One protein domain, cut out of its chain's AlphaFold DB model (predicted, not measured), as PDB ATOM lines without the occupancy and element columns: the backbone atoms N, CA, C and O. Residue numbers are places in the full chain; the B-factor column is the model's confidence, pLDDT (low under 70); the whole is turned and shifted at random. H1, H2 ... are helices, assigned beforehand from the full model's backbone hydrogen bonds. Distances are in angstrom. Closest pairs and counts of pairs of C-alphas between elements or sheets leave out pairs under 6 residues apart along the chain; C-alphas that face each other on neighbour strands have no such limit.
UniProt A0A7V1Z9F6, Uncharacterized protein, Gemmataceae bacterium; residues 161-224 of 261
ATOM      1  N   PRO A 161      11.617  24.024  34.416       50.09
ATOM      2  CA  PRO A 161      12.745  24.438  33.572       50.09
ATOM      3  C   PRO A 161      14.084  24.258  34.304       50.09
ATOM      4  O   PRO A 161      15.008  23.634  33.777       50.09
ATOM      5  N   GLN A 162      14.113  24.615  35.594       48.53
ATOM      6  CA  GLN A 162      15.258  24.404  36.485       48.53
ATOM      7  C   GLN A 162      15.693  22.935  36.614       48.53
ATOM      8  O   GLN A 162      16.854  22.674  36.928       48.53
ATOM      9  N   ARG A 163      14.804  21.949  36.400       49.53
ATOM     10  CA  ARG A 163      15.194  20.531  36.473       49.53
ATOM     11  C   ARG A 163      16.044  20.161  35.257       49.53
ATOM     12  O   ARG A 163      17.084  19.539  35.442       49.53
ATOM     13  N   ARG A 164      15.663  20.582  34.043       52.12
ATOM     14  CA  ARG A 164      16.460  20.331  32.824       52.12
ATOM     15  C   ARG A 164      17.818  21.031  32.869       52.12
ATOM     16  O   ARG A 164      18.821  20.391  32.578       52.12
ATOM     17  N   GLU A 165      17.855  22.293  33.288       53.41
ATOM     18  CA  GLU A 165      19.099  23.073  33.398       53.41
ATOM     19  C   GLU A 165      20.086  22.447  34.395       53.41
ATOM     20  O   GLU A 165      21.262  22.272  34.075       53.41
ATOM     21  N   ARG A 166      19.604  22.014  35.571       56.47
ATOM     22  CA  ARG A 166      20.439  21.319  36.564       56.47
ATOM     23  C   ARG A 166      20.958  19.976  36.048       56.47
ATOM     24  O   ARG A 166      22.134  19.689  36.240       56.47
ATOM     25  N   TRP A 167      20.136  19.173  35.367       58.72
ATOM     26  CA  TRP A 167      20.598  17.906  34.779       58.72
ATOM     27  C   TRP A 167      21.639  18.112  33.672       58.72
ATOM     28  O   TRP A 167      22.633  17.393  33.652       58.72
ATOM     29  N   LEU A 168      21.459  19.111  32.800       59.72
ATOM     30  CA  LEU A 168      22.455  19.473  31.785       59.72
ATOM     31  C   LEU A 168      23.779  19.914  32.425       59.72
ATOM     32  O   LEU A 168      24.826  19.404  32.037       59.72
ATOM     33  N   GLY A 169      23.733  20.783  33.440       65.31
ATOM     34  CA  GLY A 169      24.923  21.214  34.181       65.31
ATOM     35  C   GLY A 169      25.643  20.067  34.900       65.31
ATOM     36  O   GLY A 169      26.863  19.962  34.830       65.31
ATOM     37  N   ILE A 170      24.905  19.159  35.547       69.38
ATOM     38  CA  ILE A 170      25.487  17.982  36.211       69.38
ATOM     39  C   ILE A 170      26.144  17.046  35.187       69.38
ATOM     40  O   ILE A 170      27.250  16.566  35.429       69.38
ATOM     41  N   LEU A 171      25.509  16.813  34.033       72.38
ATOM     42  CA  LEU A 171      26.058  15.959  32.973       72.38
ATOM     43  C   LEU A 171      27.328  16.549  32.343       72.38
ATOM     44  O   LEU A 171      28.282  15.806  32.114       72.38
ATOM     45  N   THR A 172      27.385  17.863  32.096       73.25
ATOM     46  CA  THR A 172      28.605  18.502  31.567       73.25
ATOM     47  C   THR A 172      29.744  18.492  32.584       73.25
ATOM     48  O   THR A 172      30.882  18.209  32.210       73.25
ATOM     49  N   LEU A 173      29.452  18.722  33.867       75.06
ATOM     50  CA  LEU A 173      30.453  18.717  34.938       75.06
ATOM     51  C   LEU A 173      30.991  17.296  35.192       75.06
ATOM     52  O   LEU A 173      32.205  17.095  35.228       75.06
ATOM     53  N   ALA A 174      30.114  16.288  35.252       72.31
ATOM     54  CA  ALA A 174      30.506  14.880  35.348       72.31
ATOM     55  C   ALA A 174      31.328  14.418  34.130       72.31
ATOM     56  O   ALA A 174      32.364  13.774  34.294       72.31
ATOM     57  N   GLY A 175      30.920  14.799  32.913       76.62
ATOM     58  CA  GLY A 175      31.684  14.534  31.692       76.62
ATOM     59  C   GLY A 175      33.077  15.171  31.720       76.62
ATOM     60  O   GLY A 175      34.061  14.512  31.387       76.62
ATOM     61  N   GLY A 176      33.182  16.417  32.192       75.31
ATOM     62  CA  GLY A 176      34.455  17.116  32.378       75.31
ATOM     63  C   GLY A 176      35.393  16.408  33.360       75.31
ATOM     64  O   GLY A 176      36.565  16.212  33.042       75.31
ATOM     65  N   ILE A 177      34.878  15.953  34.510       80.25
ATOM     66  CA  ILE A 177      35.652  15.181  35.501       80.25
ATOM     67  C   ILE A 177      36.166  13.869  34.893       80.25
ATOM     68  O   ILE A 177      37.341  13.540  35.052       80.25
ATOM     69  N   VAL A 178      35.320  13.137  34.162       79.12
ATOM     70  CA  VAL A 178      35.709  11.871  33.519       79.12
ATOM     71  C   VAL A 178      36.788  12.092  32.453       79.12
ATOM     72  O   VAL A 178      37.771  11.350  32.430       79.12
ATOM     73  N   LEU A 179      36.676  13.132  31.617       78.50
ATOM     74  CA  LEU A 179      37.727  13.478  30.649       78.50
ATOM     75  C   LEU A 179      39.036  13.912  31.326       78.50
ATOM     76  O   LEU A 179      40.104  13.499  30.877       78.50
ATOM     77  N   ALA A 180      38.975  14.703  32.401       76.94
ATOM     78  CA  ALA A 180      40.159  15.130  33.150       76.94
ATOM     79  C   ALA A 180      40.870  13.949  33.841       76.94
ATOM     80  O   ALA A 180      42.098  13.842  33.800       76.94
ATOM     81  N   GLY A 181      40.108  13.020  34.427       79.19
ATOM     82  CA  GLY A 181      40.640  11.788  35.014       79.19
ATOM     83  C   GLY A 181      41.272  10.863  33.970       79.19
ATOM     84  O   GLY A 181      42.366  10.344  34.176       79.19
ATOM     85  N   LEU A 182      40.633  10.703  32.805       77.38
ATOM     86  CA  LEU A 182      41.185   9.918  31.696       77.38
ATOM     87  C   LEU A 182      42.442  10.558  31.088       77.38
ATOM     88  O   LEU A 182      43.365   9.831  30.720       77.38
ATOM     89  N   SER A 183      42.522  11.891  30.998       74.75
ATOM     90  CA  SER A 183      43.707  12.572  30.458       74.75
ATOM     91  C   SER A 183      44.908  12.484  31.406       74.75
ATOM     92  O   SER A 183      46.011  12.165  30.960       74.75
ATOM     93  N   THR A 184      44.699  12.669  32.713       78.12
ATOM     94  CA  THR A 184      45.751  12.506  33.733       78.12
ATOM     95  C   THR A 184      46.212  11.054  33.852       78.12
ATOM     96  O   THR A 184      47.418  10.800  33.816       78.12
ATOM     97  N   ALA A 185      45.290  10.085  33.869       76.00
ATOM     98  CA  ALA A 185      45.630   8.663  33.820       76.00
ATOM     99  C   ALA A 185      46.424   8.295  32.550       76.00
ATOM    100  O   ALA A 185      47.400   7.549  32.630       76.00
ATOM    101  N   CYS A 186      46.062   8.856  31.389       68.88
ATOM    102  CA  CYS A 186      46.796   8.663  30.137       68.88
ATOM    103  C   CYS A 186      48.208   9.274  30.180       68.88
ATOM    104  O   CYS A 186      49.137   8.678  29.635       68.88
ATOM    105  N   GLY A 187      48.393  10.427  30.832       67.62
ATOM    106  CA  GLY A 187      49.714  11.023  31.051       67.62
ATOM    107  C   GLY A 187      50.618  10.116  31.891       67.62
ATOM    108  O   GLY A 187      51.733   9.806  31.480       67.62
ATOM    109  N   ILE A 188      50.096   9.618  33.015       75.38
ATOM    110  CA  ILE A 188      50.814   8.734  33.948       75.38
ATOM    111  C   ILE A 188      51.146   7.377  33.298       75.38
ATOM    112  O   ILE A 188      52.275   6.901  33.386       75.38
ATOM    113  N   PHE A 189      50.207   6.755  32.576       68.38
ATOM    114  CA  PHE A 189      50.496   5.513  31.841       68.38
ATOM    115  C   PHE A 189      51.443   5.725  30.652       68.38
ATOM    116  O   PHE A 189      52.228   4.832  30.323       68.38
ATOM    117  N   GLY A 190      51.384   6.892  30.005       65.94
ATOM    118  CA  GLY A 190      52.268   7.258  28.903       65.94
ATOM    119  C   GLY A 190      53.731   7.380  29.330       65.94
ATOM    120  O   GLY A 190      54.604   6.888  28.615       65.94
ATOM    121  N   THR A 191      53.995   7.969  30.501       68.00
ATOM    122  CA  THR A 191      55.353   8.082  31.058       68.00
ATOM    123  C   THR A 191      55.876   6.758  31.614       68.00
ATOM    124  O   THR A 191      57.048   6.453  31.410       68.00
ATOM    125  N   ILE A 192      55.031   5.947  32.262       71.94
ATOM    126  CA  ILE A 192      55.462   4.690  32.899       71.94
ATOM    127  C   ILE A 192      55.683   3.560  31.884       71.94
ATOM    128  O   ILE A 192      56.673   2.837  31.972       71.94
ATOM    129  N   CYS A 193      54.770   3.352  30.928       65.50
ATOM    130  CA  CYS A 193      54.761   2.100  30.160       65.50
ATOM    131  C   CYS A 193      55.597   2.106  28.869       65.50
ATOM    132  O   CYS A 193      55.778   1.032  28.295       65.50
ATOM    133  N   GLY A 194      56.044   3.266  28.361       62.44
ATOM    134  CA  GLY A 194      56.969   3.413  27.211       62.44
ATOM    135  C   GLY A 194      56.560   2.767  25.868       62.44
ATOM    136  O   GLY A 194      57.276   2.851  24.870       62.44
ATOM    137  N   SER A 195      55.415   2.088  25.818       70.31
ATOM    138  CA  SER A 195      55.083   1.117  24.781       70.31
ATOM    139  C   SER A 195      54.245   1.737  23.670       70.31
ATOM    140  O   SER A 195      53.099   2.155  23.865       70.31
ATOM    141  N   ARG A 196      54.797   1.707  22.449       69.56
ATOM    142  CA  ARG A 196      54.150   2.227  21.231       69.56
ATOM    143  C   ARG A 196      52.758   1.628  20.987       69.56
ATOM    144  O   ARG A 196      51.885   2.325  20.482       69.56
ATOM    145  N   ARG A 197      52.516   0.366  21.377       73.56
ATOM    146  CA  ARG A 197      51.198  -0.285  21.225       73.56
ATOM    147  C   ARG A 197      50.143   0.334  22.145       73.56
ATOM    148  O   ARG A 197      49.047   0.630  21.672       73.56
ATOM    149  N   HIS A 198      50.480   0.585  23.411       68.31
ATOM    150  CA  HIS A 198      49.564   1.237  24.348       68.31
ATOM    151  C   HIS A 198      49.287   2.685  23.930       68.31
ATOM    152  O   HIS A 198      48.124   3.075  23.878       68.31
ATOM    153  N   LEU A 199      50.308   3.441  23.509       69.75
ATOM    154  CA  LEU A 199      50.139   4.802  22.973       69.75
ATOM    155  C   LEU A 199      49.196   4.851  21.755       69.75
ATOM    156  O   LEU A 199      48.330   5.723  21.676       69.75
ATOM    157  N   CYS A 200      49.297   3.898  20.819       75.12
ATOM    158  CA  CYS A 200      48.375   3.815  19.681       75.12
ATOM    159  C   CYS A 200      46.931   3.481  20.093       75.12
ATOM    160  O   CYS A 200      45.994   4.023  19.505       75.12
ATOM    161  N   TRP A 201      46.740   2.606  21.084       77.06
ATOM    162  CA  TRP A 201      45.412   2.236  21.585       77.06
ATOM    163  C   TRP A 201      44.762   3.407  22.342       77.06
ATOM    164  O   TRP A 201      43.627   3.778  22.045       77.06
ATOM    165  N   TRP A 202      45.522   4.081  23.210       72.75
ATOM    166  CA  TRP A 202      45.103   5.301  23.907       72.75
ATOM    167  C   TRP A 202      44.772   6.452  22.955       72.75
ATOM    168  O   TRP A 202      43.739   7.093  23.117       72.75
ATOM    169  N   ARG A 203      45.569   6.677  21.900       78.31
ATOM    170  CA  ARG A 203      45.259   7.684  20.869       78.31
ATOM    171  C   ARG A 203      43.930   7.402  20.157       78.31
ATOM    172  O   ARG A 203      43.204   8.344  19.851       78.31
ATOM    173  N   ARG A 204      43.591   6.132  19.897       81.25
ATOM    174  CA  ARG A 204      42.278   5.758  19.332       81.25
ATOM    175  C   ARG A 204      41.145   6.020  20.324       81.25
ATOM    176  O   ARG A 204      40.115   6.544  19.918       81.25
ATOM    177  N   LEU A 205      41.352   5.710  21.603       79.00
ATOM    178  CA  LEU A 205      40.364   5.940  22.657       79.00
ATOM    179  C   LEU A 205      40.108   7.440  22.895       79.00
ATOM    180  O   LEU A 205      38.956   7.854  22.974       79.00
ATOM    181  N   LEU A 206      41.157   8.271  22.894       78.94
ATOM    182  CA  LEU A 206      41.038   9.734  22.944       78.94
ATOM    183  C   LEU A 206      40.280  10.296  21.735       78.94
ATOM    184  O   LEU A 206      39.396  11.126  21.915       78.94
ATOM    185  N   MET A 207      40.571   9.822  20.518       81.69
ATOM    186  CA  MET A 207      39.830  10.233  19.318       81.69
ATOM    187  C   MET A 207      38.354   9.821  19.383       81.69
ATOM    188  O   MET A 207      37.489  10.621  19.044       81.69
ATOM    189  N   ALA A 208      38.048   8.614  19.870       78.56
ATOM    190  CA  ALA A 208      36.669   8.167  20.064       78.56
ATOM    191  C   ALA A 208      35.916   9.040  21.084       78.56
ATOM    192  O   ALA A 208      34.778   9.425  20.829       78.56
ATOM    193  N   LEU A 209      36.561   9.417  22.196       78.75
ATOM    194  CA  LEU A 209      35.994  10.348  23.178       78.75
ATOM    195  C   LEU A 209      35.772  11.749  22.589       78.75
ATOM    196  O   LEU A 209      34.738  12.349  22.860       78.75
ATOM    197  N   LEU A 210      36.686  12.250  21.752       82.12
ATOM    198  CA  LEU A 210      36.552  13.543  21.064       82.12
ATOM    199  C   LEU A 210      35.388  13.553  20.056       82.12
ATOM    200  O   LEU A 210      34.652  14.535  19.949       82.12
ATOM    201  N   VAL A 211      35.177  12.446  19.340       85.06
ATOM    202  CA  VAL A 211      33.999  12.274  18.475       85.06
ATOM    203  C   VAL A 211      32.725  12.202  19.322       85.06
ATOM    204  O   VAL A 211      31.732  12.846  18.994       85.06
ATOM    205  N   LEU A 212      32.749  11.494  20.455       82.88
ATOM    206  CA  LEU A 212      31.590  11.393  21.344       82.88
ATOM    207  C   LEU A 212      31.203  12.754  21.953       82.88
ATOM    208  O   LEU A 212      30.021  13.096  21.981       82.88
ATOM    209  N   THR A 213      32.174  13.560  22.398       78.25
ATOM    210  CA  THR A 213      31.914  14.898  22.958       78.25
ATOM    211  C   THR A 213      31.468  15.901  21.899       78.25
ATOM    212  O   THR A 213      30.579  16.702  22.177       78.25
ATOM    213  N   THR A 214      32.010  15.852  20.679       79.62
ATOM    214  CA  THR A 214      31.552  16.727  19.582       79.62
ATOM    215  C   THR A 214      30.136  16.378  19.120       79.62
ATOM    216  O   THR A 214      29.328  17.289  18.946       79.62
ATOM    217  N   VAL A 215      29.776  15.091  19.028       84.44
ATOM    218  CA  VAL A 215      28.387  14.654  18.779       84.44
ATOM    219  C   VAL A 215      27.454  15.092  19.916       84.44
ATOM    220  O   VAL A 215      26.366  15.602  19.651       84.44
ATOM    221  N   TRP A 216      27.879  14.971  21.178       80.94
ATOM    222  CA  TRP A 216      27.103  15.439  22.334       80.94
ATOM    223  C   TRP A 216      26.876  16.960  22.329       80.94
ATOM    224  O   TRP A 216      25.765  17.426  22.597       80.94
ATOM    225  N   LEU A 217      27.904  17.748  21.994       77.00
ATOM    226  CA  LEU A 217      27.797  19.203  21.850       77.00
ATOM    227  C   LEU A 217      26.889  19.593  20.679       77.00
ATOM    228  O   LEU A 217      26.038  20.465  20.849       77.00
ATOM    229  N   ALA A 218      27.001  18.922  19.529       74.88
ATOM    230  CA  ALA A 218      26.124  19.150  18.379       74.88
ATOM    231  C   ALA A 218      24.654  18.839  18.713       74.88
ATOM    232  O   ALA A 218      23.769  19.640  18.413       74.88
ATOM    233  N   TRP A 219      24.391  17.729  19.410       74.69
ATOM    234  CA  TRP A 219      23.054  17.376  19.900       74.69
ATOM    235  C   TRP A 219      22.505  18.407  20.901       74.69
ATOM    236  O   TRP A 219      21.353  18.828  20.798       74.69
ATOM    237  N   SER A 220      23.341  18.864  21.836       69.69
ATOM    238  CA  SER A 220      22.969  19.876  22.835       69.69
ATOM    239  C   SER A 220      22.654  21.230  22.185       69.69
ATOM    240  O   SER A 220      21.660  21.865  22.534       69.69
ATOM    241  N   ALA A 221      23.447  21.645  21.192       64.56
ATOM    242  CA  ALA A 221      23.215  22.854  20.404       64.56
ATOM    243  C   ALA A 221      21.944  22.750  19.539       64.56
ATOM    244  O   ALA A 221      21.170  23.704  19.465       64.56
ATOM    245  N   ALA A 222      21.671  21.584  18.945       63.03
ATOM    246  CA  ALA A 222      20.424  21.334  18.221       63.03
ATOM    247  C   ALA A 222      19.194  21.407  19.147       63.03
ATOM    248  O   ALA A 222      18.180  22.006  18.780       63.03
ATOM    249  N   GLN A 223      19.283  20.890  20.380       60.03
ATOM    250  CA  GLN A 223      18.217  21.070  21.372       60.03
ATOM    251  C   GLN A 223      18.047  22.537  21.797       60.03
ATOM    252  O   GLN A 223      16.911  23.001  21.882       60.03
ATOM    253  N   ALA A 224      19.133  23.293  21.985       54.38
ATOM    254  CA  ALA A 224      19.054  24.724  22.289       54.38
ATOM    255  C   ALA A 224      18.372  25.524  21.159       54.38
ATOM    256  O   ALA A 224      17.462  26.311  21.420       54.38
TER     257      ALA A 224
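Overview. This is residues 161 to 224 of the 261 residues of an uncharacterized protein of Gemmataceae bacterium (UniProt A0A7V1Z9F6). Two long, straight helices, H1 then H2, run side by side and opposite ways as a narrow U, joined by a tight turn at one end, with few contacts between them. The printed part has 64 residues, 62 of them in these two helices, with no named strand; the class is all helix. The whole is a loose rod spanning 49 by 18 by 8 A, with a radius of gyration of the C-alphas of 15.3 A.

Along the chain. H1, residues 161 to 193, begins with C-alpha 161 at (12.745, 24.438, 33.572) and is 47.7 A long. H2, residues 196 to 224, is 41.7 A long and ends with C-alpha 224 at (19.054, 24.724, 22.289).

Arrangement. H1 and H2 are close but not clearly touching; their closest C-alphas, those of Gly 190 and Leu 199, are 6.8 A apart. Their lines stand at a shallow tilt of 12 degrees, opposite ways. In both helices every O i to N i+4 pair is within hydrogen-bond range.

Size, cuts and confidence. The C-alphas farthest apart, those of Pro 161 and Gly 194, are 49.4 A apart. Residues 161 to 167 and 191 to 197 stand free. The printed part has no cut. Its mean pLDDT is 71.4, with 25 residues under 70, among them 161 to 170 and 220 to 224.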